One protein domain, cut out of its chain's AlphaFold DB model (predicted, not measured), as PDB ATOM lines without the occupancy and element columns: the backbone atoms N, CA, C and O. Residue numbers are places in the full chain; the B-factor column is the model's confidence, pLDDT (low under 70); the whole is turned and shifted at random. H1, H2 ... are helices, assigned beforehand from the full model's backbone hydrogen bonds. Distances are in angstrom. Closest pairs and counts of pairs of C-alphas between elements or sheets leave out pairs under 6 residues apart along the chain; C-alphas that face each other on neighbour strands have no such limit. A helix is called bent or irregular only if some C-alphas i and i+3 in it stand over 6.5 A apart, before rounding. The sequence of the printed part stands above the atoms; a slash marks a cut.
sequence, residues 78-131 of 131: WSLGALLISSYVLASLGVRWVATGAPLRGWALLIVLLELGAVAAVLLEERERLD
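This is residues 78 to 131 of the 131 residues of an uncharacterized protein of Planctomycetes bacterium (UniProt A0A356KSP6). The longest helix, H2, and the slightly shorter H1 lie side by side and run opposite ways, joined at one end by a short loop into a long, narrow U with a gap between its two arms. Residues 97 to 103, at the looped end, and residues 123 to 131, at the far end of H2, stick out from the body. The printed part has 54 residues, with two named helices, H1 then H2 along the chain, and no named strand; its class is all helix. It is loose, with a radius of gyration of the C-alphas of 14.2 A, and spans 47 by 23 by 7 A.

H2 holds residues 107 to 130 and is 35.6 A long from first to last C-alpha, from C-alpha 107 at (17.184, 47.239, 49.524) to C-alpha 130 at (36.766, 32.605, 23.684). H1 holds residues 78 to 100 and is 32.9 A long; its C-alpha 78 is at (32.812, 47.615, 26.585). Neither helix is bent.

H2 has the N-to-C direction (0.45, -0.45, -0.77), and H1 has (-0.39, 0.39, 0.83). H1 and H2 are near each other: no pair of their C-alphas is within 8 A, but 9 pairs are within 10 A. A short link of 6 residues joins them. In both H1 and H2 every O i to N i+4 pair is within hydrogen-bond range.

The two C-alphas farthest apart are those of Gly 101 and Asp 131, at 47.3 A. The C-alphas of Trp 78 and Asp 131, the first and last printed residues, are 19.3 A apart. The printed part has no cut and no long link. Residue 131 is the chain's last residue. The mean pLDDT of the printed part is 81.4, and residues 101 to 108 are under 70.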
ATOM      1  N   TRP A  78      33.487  48.203  25.431       78.69
ATOM      2  CA  TRP A  78      32.812  47.615  26.585       78.69
ATOM      3  C   TRP A  78      33.531  47.899  27.910       78.69
ATOM      4  O   TRP A  78      32.878  48.121  28.925       78.69
ATOM      5  N   SER A  79      34.866  47.966  27.908       80.00
ATOM      6  CA  SER A  79      35.660  48.260  29.109       80.00
ATOM      7  C   SER A  79      35.435  49.690  29.602       80.00
ATOM      8  O   SER A  79      35.336  49.926  30.805       80.00
ATOM      9  N   LEU A  80      35.321  50.643  28.670       84.75
ATOM     10  CA  LEU A  80      34.984  52.034  28.985       84.75
ATOM     11  C   LEU A  80      33.543  52.149  29.491       84.75
ATOM     12  O   LEU A  80      33.307  52.834  30.485       84.75
ATOM     13  N   GLY A  81      32.605  51.431  28.866       85.31
ATOM     14  CA  GLY A  81      31.216  51.366  29.326       85.31
ATOM     15  C   GLY A  81      31.102  50.852  30.764       85.31
ATOM     16  O   GLY A  81      30.483  51.504  31.602       85.31
ATOM     17  N   ALA A  82      31.771  49.742  31.081       85.56
ATOM     18  CA  ALA A  82      31.769  49.164  32.426       85.56
ATOM     19  C   ALA A  82      32.362  50.115  33.485       85.56
ATOM     20  O   ALA A  82      31.823  50.227  34.587       85.56
ATOM     21  N   LEU A  83      33.436  50.842  33.149       85.06
ATOM     22  CA  LEU A  83      34.038  51.841  34.040       85.06
ATOM     23  C   LEU A  83      33.092  53.012  34.326       85.06
ATOM     24  O   LEU A  83      32.977  53.432  35.478       85.06
ATOM     25  N   LEU A  84      32.399  53.517  33.303       90.56
ATOM     26  CA  LEU A  84      31.445  54.617  33.459       90.56
ATOM     27  C   LEU A  84      30.233  54.204  34.301       90.56
ATOM     28  O   LEU A  84      29.847  54.946  35.204       90.56
ATOM     29  N   ILE A  85      29.677  53.011  34.063       87.50
ATOM     30  CA  ILE A  85      28.545  52.481  34.842       87.50
ATOM     31  C   ILE A  85      28.952  52.295  36.308       87.50
ATOM     32  O   ILE A  85      28.276  52.797  37.204       87.50
ATOM     33  N   SER A  86      30.094  51.651  36.562       85.31
ATOM     34  CA  SER A  86      30.588  51.420  37.925       85.31
ATOM     35  C   SER A  86      30.849  52.734  38.672       85.31
ATOM     36  O   SER A  86      30.416  52.909  39.815       85.31
ATOM     37  N   SER A  87      31.473  53.709  37.999       89.56
ATOM     38  CA  SER A  87      31.698  55.047  38.555       89.56
ATOM     39  C   SER A  87      30.386  55.762  38.894       89.56
ATOM     40  O   SER A  87      30.266  56.328  39.983       89.56
ATOM     41  N   TYR A  88      29.386  55.691  38.011       92.00
ATOM     42  CA  TYR A  88      28.071  56.290  38.235       92.00
ATOM     43  C   TYR A  88      27.333  55.654  39.422       92.00
ATOM     44  O   TYR A  88      26.778  56.373  40.260       92.00
ATOM     45  N   VAL A  89      27.359  54.323  39.544       88.94
ATOM     46  CA  VAL A  89      26.724  53.596  40.658       88.94
ATOM     47  C   VAL A  89      27.372  53.967  41.994       88.94
ATOM     48  O   VAL A  89      26.666  54.298  42.950       88.94
ATOM     49  N   LEU A  90      28.707  53.990  42.056       86.12
ATOM     50  CA  LEU A  90      29.450  54.387  43.256       86.12
ATOM     51  C   LEU A  90      29.148  55.833  43.665       86.12
ATOM     52  O   LEU A  90      28.882  56.096  44.841       86.12
ATOM     53  N   ALA A  91      29.130  56.761  42.705       86.31
ATOM     54  CA  ALA A  91      28.785  58.156  42.962       86.31
ATOM     55  C   ALA A  91      27.344  58.296  43.482       86.31
ATOM     56  O   ALA A  91      27.103  58.987  44.474       86.31
ATOM     57  N   SER A  92      26.397  57.583  42.868       84.19
ATOM     58  CA  SER A  92      24.982  57.592  43.259       84.19
ATOM     59  C   SER A  92      24.773  57.059  44.679       84.19
ATOM     60  O   SER A  92      24.024  57.643  45.466       84.19
ATOM     61  N   LEU A  93      25.466  55.973  45.036       83.62
ATOM     62  CA  LEU A  93      25.448  55.413  46.388       83.62
ATOM     63  C   LEU A  93      26.058  56.384  47.407       83.62
ATOM     64  O   LEU A  93      25.478  56.575  48.477       83.62
ATOM     65  N   GLY A  94      27.171  57.040  47.063       78.81
ATOM     66  CA  GLY A  94      27.825  58.035  47.916       78.81
ATOM     67  C   GLY A  94      26.935  59.244  48.213       78.81
ATOM     68  O   GLY A  94      26.734  59.589  49.378       78.81
ATOM     69  N   VAL A  95      26.328  59.842  47.181       84.00
ATOM     70  CA  VAL A  95      25.395  60.977  47.337       84.00
ATOM     71  C   VAL A  95      24.213  60.590  48.224       84.00
ATOM     72  O   VAL A  95      23.836  61.339  49.125       84.00
ATOM     73  N   ARG A  96      23.646  59.397  48.020       77.19
ATOM     74  CA  ARG A  96      22.500  58.917  48.799       77.19
ATOM     75  C   ARG A  96      22.857  58.652  50.263       77.19
ATOM     76  O   ARG A  96      22.033  58.914  51.140       77.19
ATOM     77  N   TRP A  97      24.070  58.172  50.531       74.12
ATOM     78  CA  TRP A  97      24.572  57.969  51.889       74.12
ATOM     79  C   TRP A  97      24.715  59.301  52.636       74.12
ATOM     80  O   TRP A  97      24.167  59.448  53.728       74.12
ATOM     81  N   VAL A  98      25.337  60.301  52.000       81.00
ATOM     82  CA  VAL A  98      25.480  61.658  52.559       81.00
ATOM     83  C   VAL A  98      24.116  62.316  52.785       81.00
ATOM     84  O   VAL A  98      23.894  62.917  53.832       81.00
ATOM     85  N   ALA A  99      23.186  62.178  51.837       78.12
ATOM     86  CA  ALA A  99      21.882  62.835  51.909       78.12
ATOM     87  C   ALA A  99      20.951  62.253  52.983       78.12
ATOM     88  O   ALA A  99      20.100  62.968  53.503       78.12
ATOM     89  N   THR A 100      21.067  60.959  53.294       79.62
ATOM     90  CA  THR A 100      20.109  60.283  54.188       79.62
ATOM     91  C   THR A 100      20.667  59.964  55.569       79.62
ATOM     92  O   THR A 100      19.872  59.712  56.472       79.62
ATOM     93  N   GLY A 101      21.995  59.938  55.752       69.25
ATOM     94  CA  GLY A 101      22.642  59.589  57.026       69.25
ATOM     95  C   GLY A 101      22.284  58.193  57.562       69.25
ATOM     96  O   GLY A 101      22.657  57.841  58.678       69.25
ATOM     97  N   ALA A 102      21.540  57.399  56.789       61.91
ATOM     98  CA  ALA A 102      20.995  56.122  57.207       61.91
ATOM     99  C   ALA A 102      21.906  54.991  56.709       61.91
ATOM    100  O   ALA A 102      22.232  54.952  55.516       61.91
ATOM    101  N   PRO A 103      22.300  54.037  57.575       61.41
ATOM    102  CA  PRO A 103      23.004  52.845  57.127       61.41
ATOM    103  C   PRO A 103      22.134  52.125  56.095       61.41
ATOM    104  O   PRO A 103      20.916  52.029  56.251       61.41
ATOM    105  N   LEU A 104      22.774  51.679  55.013       59.81
ATOM    106  CA  LEU A 104      22.167  51.066  53.833       59.81
ATOM    107  C   LEU A 104      21.104  50.026  54.237       59.81
ATOM    108  O   LEU A 104      21.418  48.886  54.569       59.81
ATOM    109  N   ARG A 105      19.823  50.424  54.229       66.25
ATOM    110  CA  ARG A 105      18.687  49.508  54.421       66.25
ATOM    111  C   ARG A 105      18.744  48.439  53.329       66.25
ATOM    112  O   ARG A 105      19.044  48.775  52.187       66.25
ATOM    113  N   GLY A 106      18.418  47.186  53.665       65.38
ATOM    114  CA  GLY A 106      18.661  45.969  52.860       65.38
ATOM    115  C   GLY A 106      18.279  45.996  51.368       65.38
ATOM    116  O   GLY A 106      18.810  45.216  50.588       65.38
ATOM    117  N   TRP A 107      17.452  46.945  50.934       68.56
ATOM    118  CA  TRP A 107      17.184  47.239  49.524       68.56
ATOM    119  C   TRP A 107      18.421  47.697  48.737       68.56
ATOM    120  O   TRP A 107      18.531  47.410  47.551       68.56
ATOM    121  N   ALA A 108      19.388  48.359  49.377       68.44
ATOM    122  CA  ALA A 108      20.657  48.702  48.733       68.44
ATOM    123  C   ALA A 108      21.506  47.455  48.427       68.44
ATOM    124  O   ALA A 108      22.199  47.415  47.416       68.44
ATOM    125  N   LEU A 109      21.402  46.417  49.260       70.44
ATOM    126  CA  LEU A 109      22.066  45.131  49.045       70.44
ATOM    127  C   LEU A 109      21.456  44.392  47.844       70.44
ATOM    128  O   LEU A 109      22.190  43.805  47.057       70.44
ATOM    129  N   LEU A 110      20.136  44.502  47.650       76.69
ATOM    130  CA  LEU A 110      19.454  43.996  46.452       76.69
ATOM    131  C   LEU A 110      19.934  44.692  45.173       76.69
ATOM    132  O   LEU A 110      20.170  44.011  44.181       76.69
ATOM    133  N   ILE A 111      20.128  46.016  45.200       77.38
ATOM    134  CA  ILE A 111      20.659  46.762  44.044       77.38
ATOM    135  C   ILE A 111      22.077  46.287  43.708       77.38
ATOM    136  O   ILE A 111      22.364  45.981  42.555       77.38
ATOM    137  N   VAL A 112      22.947  46.150  44.712       77.25
ATOM    138  CA  VAL A 112      24.322  45.664  44.502       77.25
ATOM    139  C   VAL A 112      24.340  44.228  43.962       77.25
ATOM    140  O   VAL A 112      25.112  43.929  43.055       77.25
ATOM    141  N   LEU A 113      23.478  43.342  44.472       80.81
ATOM    142  CA  LEU A 113      23.368  41.963  43.980       80.81
ATOM    143  C   LEU A 113      22.864  41.892  42.531       80.81
ATOM    144  O   LEU A 113      23.358  41.066  41.765       80.81
ATOM    145  N   LEU A 114      21.921  42.757  42.146       85.00
ATOM    146  CA  LEU A 114      21.394  42.807  40.780       85.00
ATOM    147  C   LEU A 114      22.479  43.233  39.774       85.00
ATOM    148  O   LEU A 114      22.650  42.594  38.738       85.00
ATOM    149  N   GLU A 115      23.251  44.268  40.115       78.69
ATOM    150  CA  GLU A 115      24.358  44.773  39.290       78.69
ATOM    151  C   GLU A 115      25.491  43.744  39.161       78.69
ATOM    152  O   GLU A 115      26.002  43.502  38.065       78.69
ATOM    153  N   LEU A 116      25.851  43.065  40.259       84.31
ATOM    154  CA  LEU A 116      26.827  41.970  40.218       84.31
ATOM    155  C   LEU A 116      26.358  40.819  39.316       84.31
ATOM    156  O   LEU A 116      27.173  40.245  38.593       84.31
ATOM    157  N   GLY A 117      25.057  40.513  39.314       88.88
ATOM    158  CA  GLY A 117      24.463  39.533  38.404       88.88
ATOM    159  C   GLY A 117      24.602  39.928  36.930       88.88
ATOM    160  O   GLY A 117      24.981  39.095  36.108       88.88
ATOM    161  N   ALA A 118      24.374  41.203  36.599       83.31
ATOM    162  CA  ALA A 118      24.527  41.710  35.234       83.31
ATOM    163  C   ALA A 118      25.986  41.636  34.750       83.31
ATOM    164  O   ALA A 118      26.248  41.176  33.637       83.31
ATOM    165  N   VAL A 119      26.947  42.012  35.599       84.25
ATOM    166  CA  VAL A 119      28.381  41.898  35.274       84.25
ATOM    167  C   VAL A 119      28.785  40.434  35.079       84.25
ATOM    168  O   VAL A 119      29.494  40.118  34.123       84.25
ATOM    169  N   ALA A 120      28.317  39.530  35.943       89.75
ATOM    170  CA  ALA A 120      28.600  38.103  35.820       89.75
ATOM    171  C   ALA A 120      28.051  37.508  34.510       89.75
ATOM    172  O   ALA A 120      28.746  36.719  33.871       89.75
ATOM    173  N   ALA A 121      26.855  37.921  34.078       88.75
ATOM    174  CA  ALA A 121      26.268  37.485  32.811       88.75
ATOM    175  C   ALA A 121      27.116  37.918  31.601       88.75
ATOM    176  O   ALA A 121      27.419  37.094  30.740       88.75
ATOM    177  N   VAL A 122      27.580  39.173  31.574       87.19
ATOM    178  CA  VAL A 122      28.458  39.675  30.499       87.19
ATOM    179  C   VAL A 122      29.785  38.909  30.455       87.19
ATOM    180  O   VAL A 122      30.273  38.576  29.377       87.19
ATOM    181  N   LEU A 123      30.367  38.602  31.618       85.75
ATOM    182  CA  LEU A 123      31.616  37.839  31.695       85.75
ATOM    183  C   LEU A 123      31.453  36.383  31.237       85.75
ATOM    184  O   LEU A 123      32.382  35.830  30.650       85.75
ATOM    185  N   LEU A 124      30.297  35.764  31.496       92.38
ATOM    186  CA  LEU A 124      29.997  34.415  31.013       92.38
ATOM    187  C   LEU A 124      29.858  34.380  29.488       92.38
ATOM    188  O   LEU A 124      30.429  33.490  28.863       92.38
ATOM    189  N   GLU A 125      29.196  35.366  28.884       92.44
ATOM    190  CA  GLU A 125      29.063  35.419  27.423       92.44
ATOM    191  C   GLU A 125      30.408  35.682  26.719       92.44
ATOM    192  O   GLU A 125      30.702  35.089  25.682       92.44
ATOM    193  N   GLU A 126      31.276  36.524  27.289       86.94
ATOM    194  CA  GLU A 126      32.649  36.697  26.785       86.94
ATOM    195  C   GLU A 126      33.457  35.396  26.871       86.94
ATOM    196  O   GLU A 126      34.214  35.084  25.952       86.94
ATOM    197  N   ARG A 127      33.271  34.605  27.936       93.44
ATOM    198  CA  ARG A 127      33.934  33.304  28.073       93.44
ATOM    199  C   ARG A 127      33.509  32.336  26.967       93.44
ATOM    200  O   ARG A 127      34.381  31.718  26.369       93.44
ATOM    201  N   GLU A 128      32.215  32.249  26.661       92.31
ATOM    202  CA  GLU A 128      31.704  31.385  25.583       92.31
ATOM    203  C   GLU A 128      32.203  31.790  24.188       92.31
ATOM    204  O   GLU A 128      32.285  30.945  23.306       92.31
ATOM    205  N   ARG A 129      32.568  33.061  23.965       86.50
ATOM    206  CA  ARG A 129      33.168  33.503  22.689       86.50
ATOM    207  C   ARG A 129      34.651  33.166  22.547       86.50
ATOM    208  O   ARG A 129      35.184  33.272  21.441       86.50
ATOM    209  N   LEU A 130      35.330  32.880  23.654       85.38
ATOM    210  CA  LEU A 130      36.766  32.605  23.684       85.38
ATOM    211  C   LEU A 130      37.090  31.105  23.627       85.38
ATOM    212  O   LEU A 130      38.227  30.773  23.278       85.38
ATOM    213  N   ASP A 131      36.125  30.246  23.965       79.62
ATOM    214  CA  ASP A 131      36.187  28.781  23.845       79.62
ATOM    215  C   ASP A 131      35.786  28.310  22.429       79.62
ATOM    216  O   ASP A 131      36.447  27.373  21.915       79.62
TER     217      ASP A 131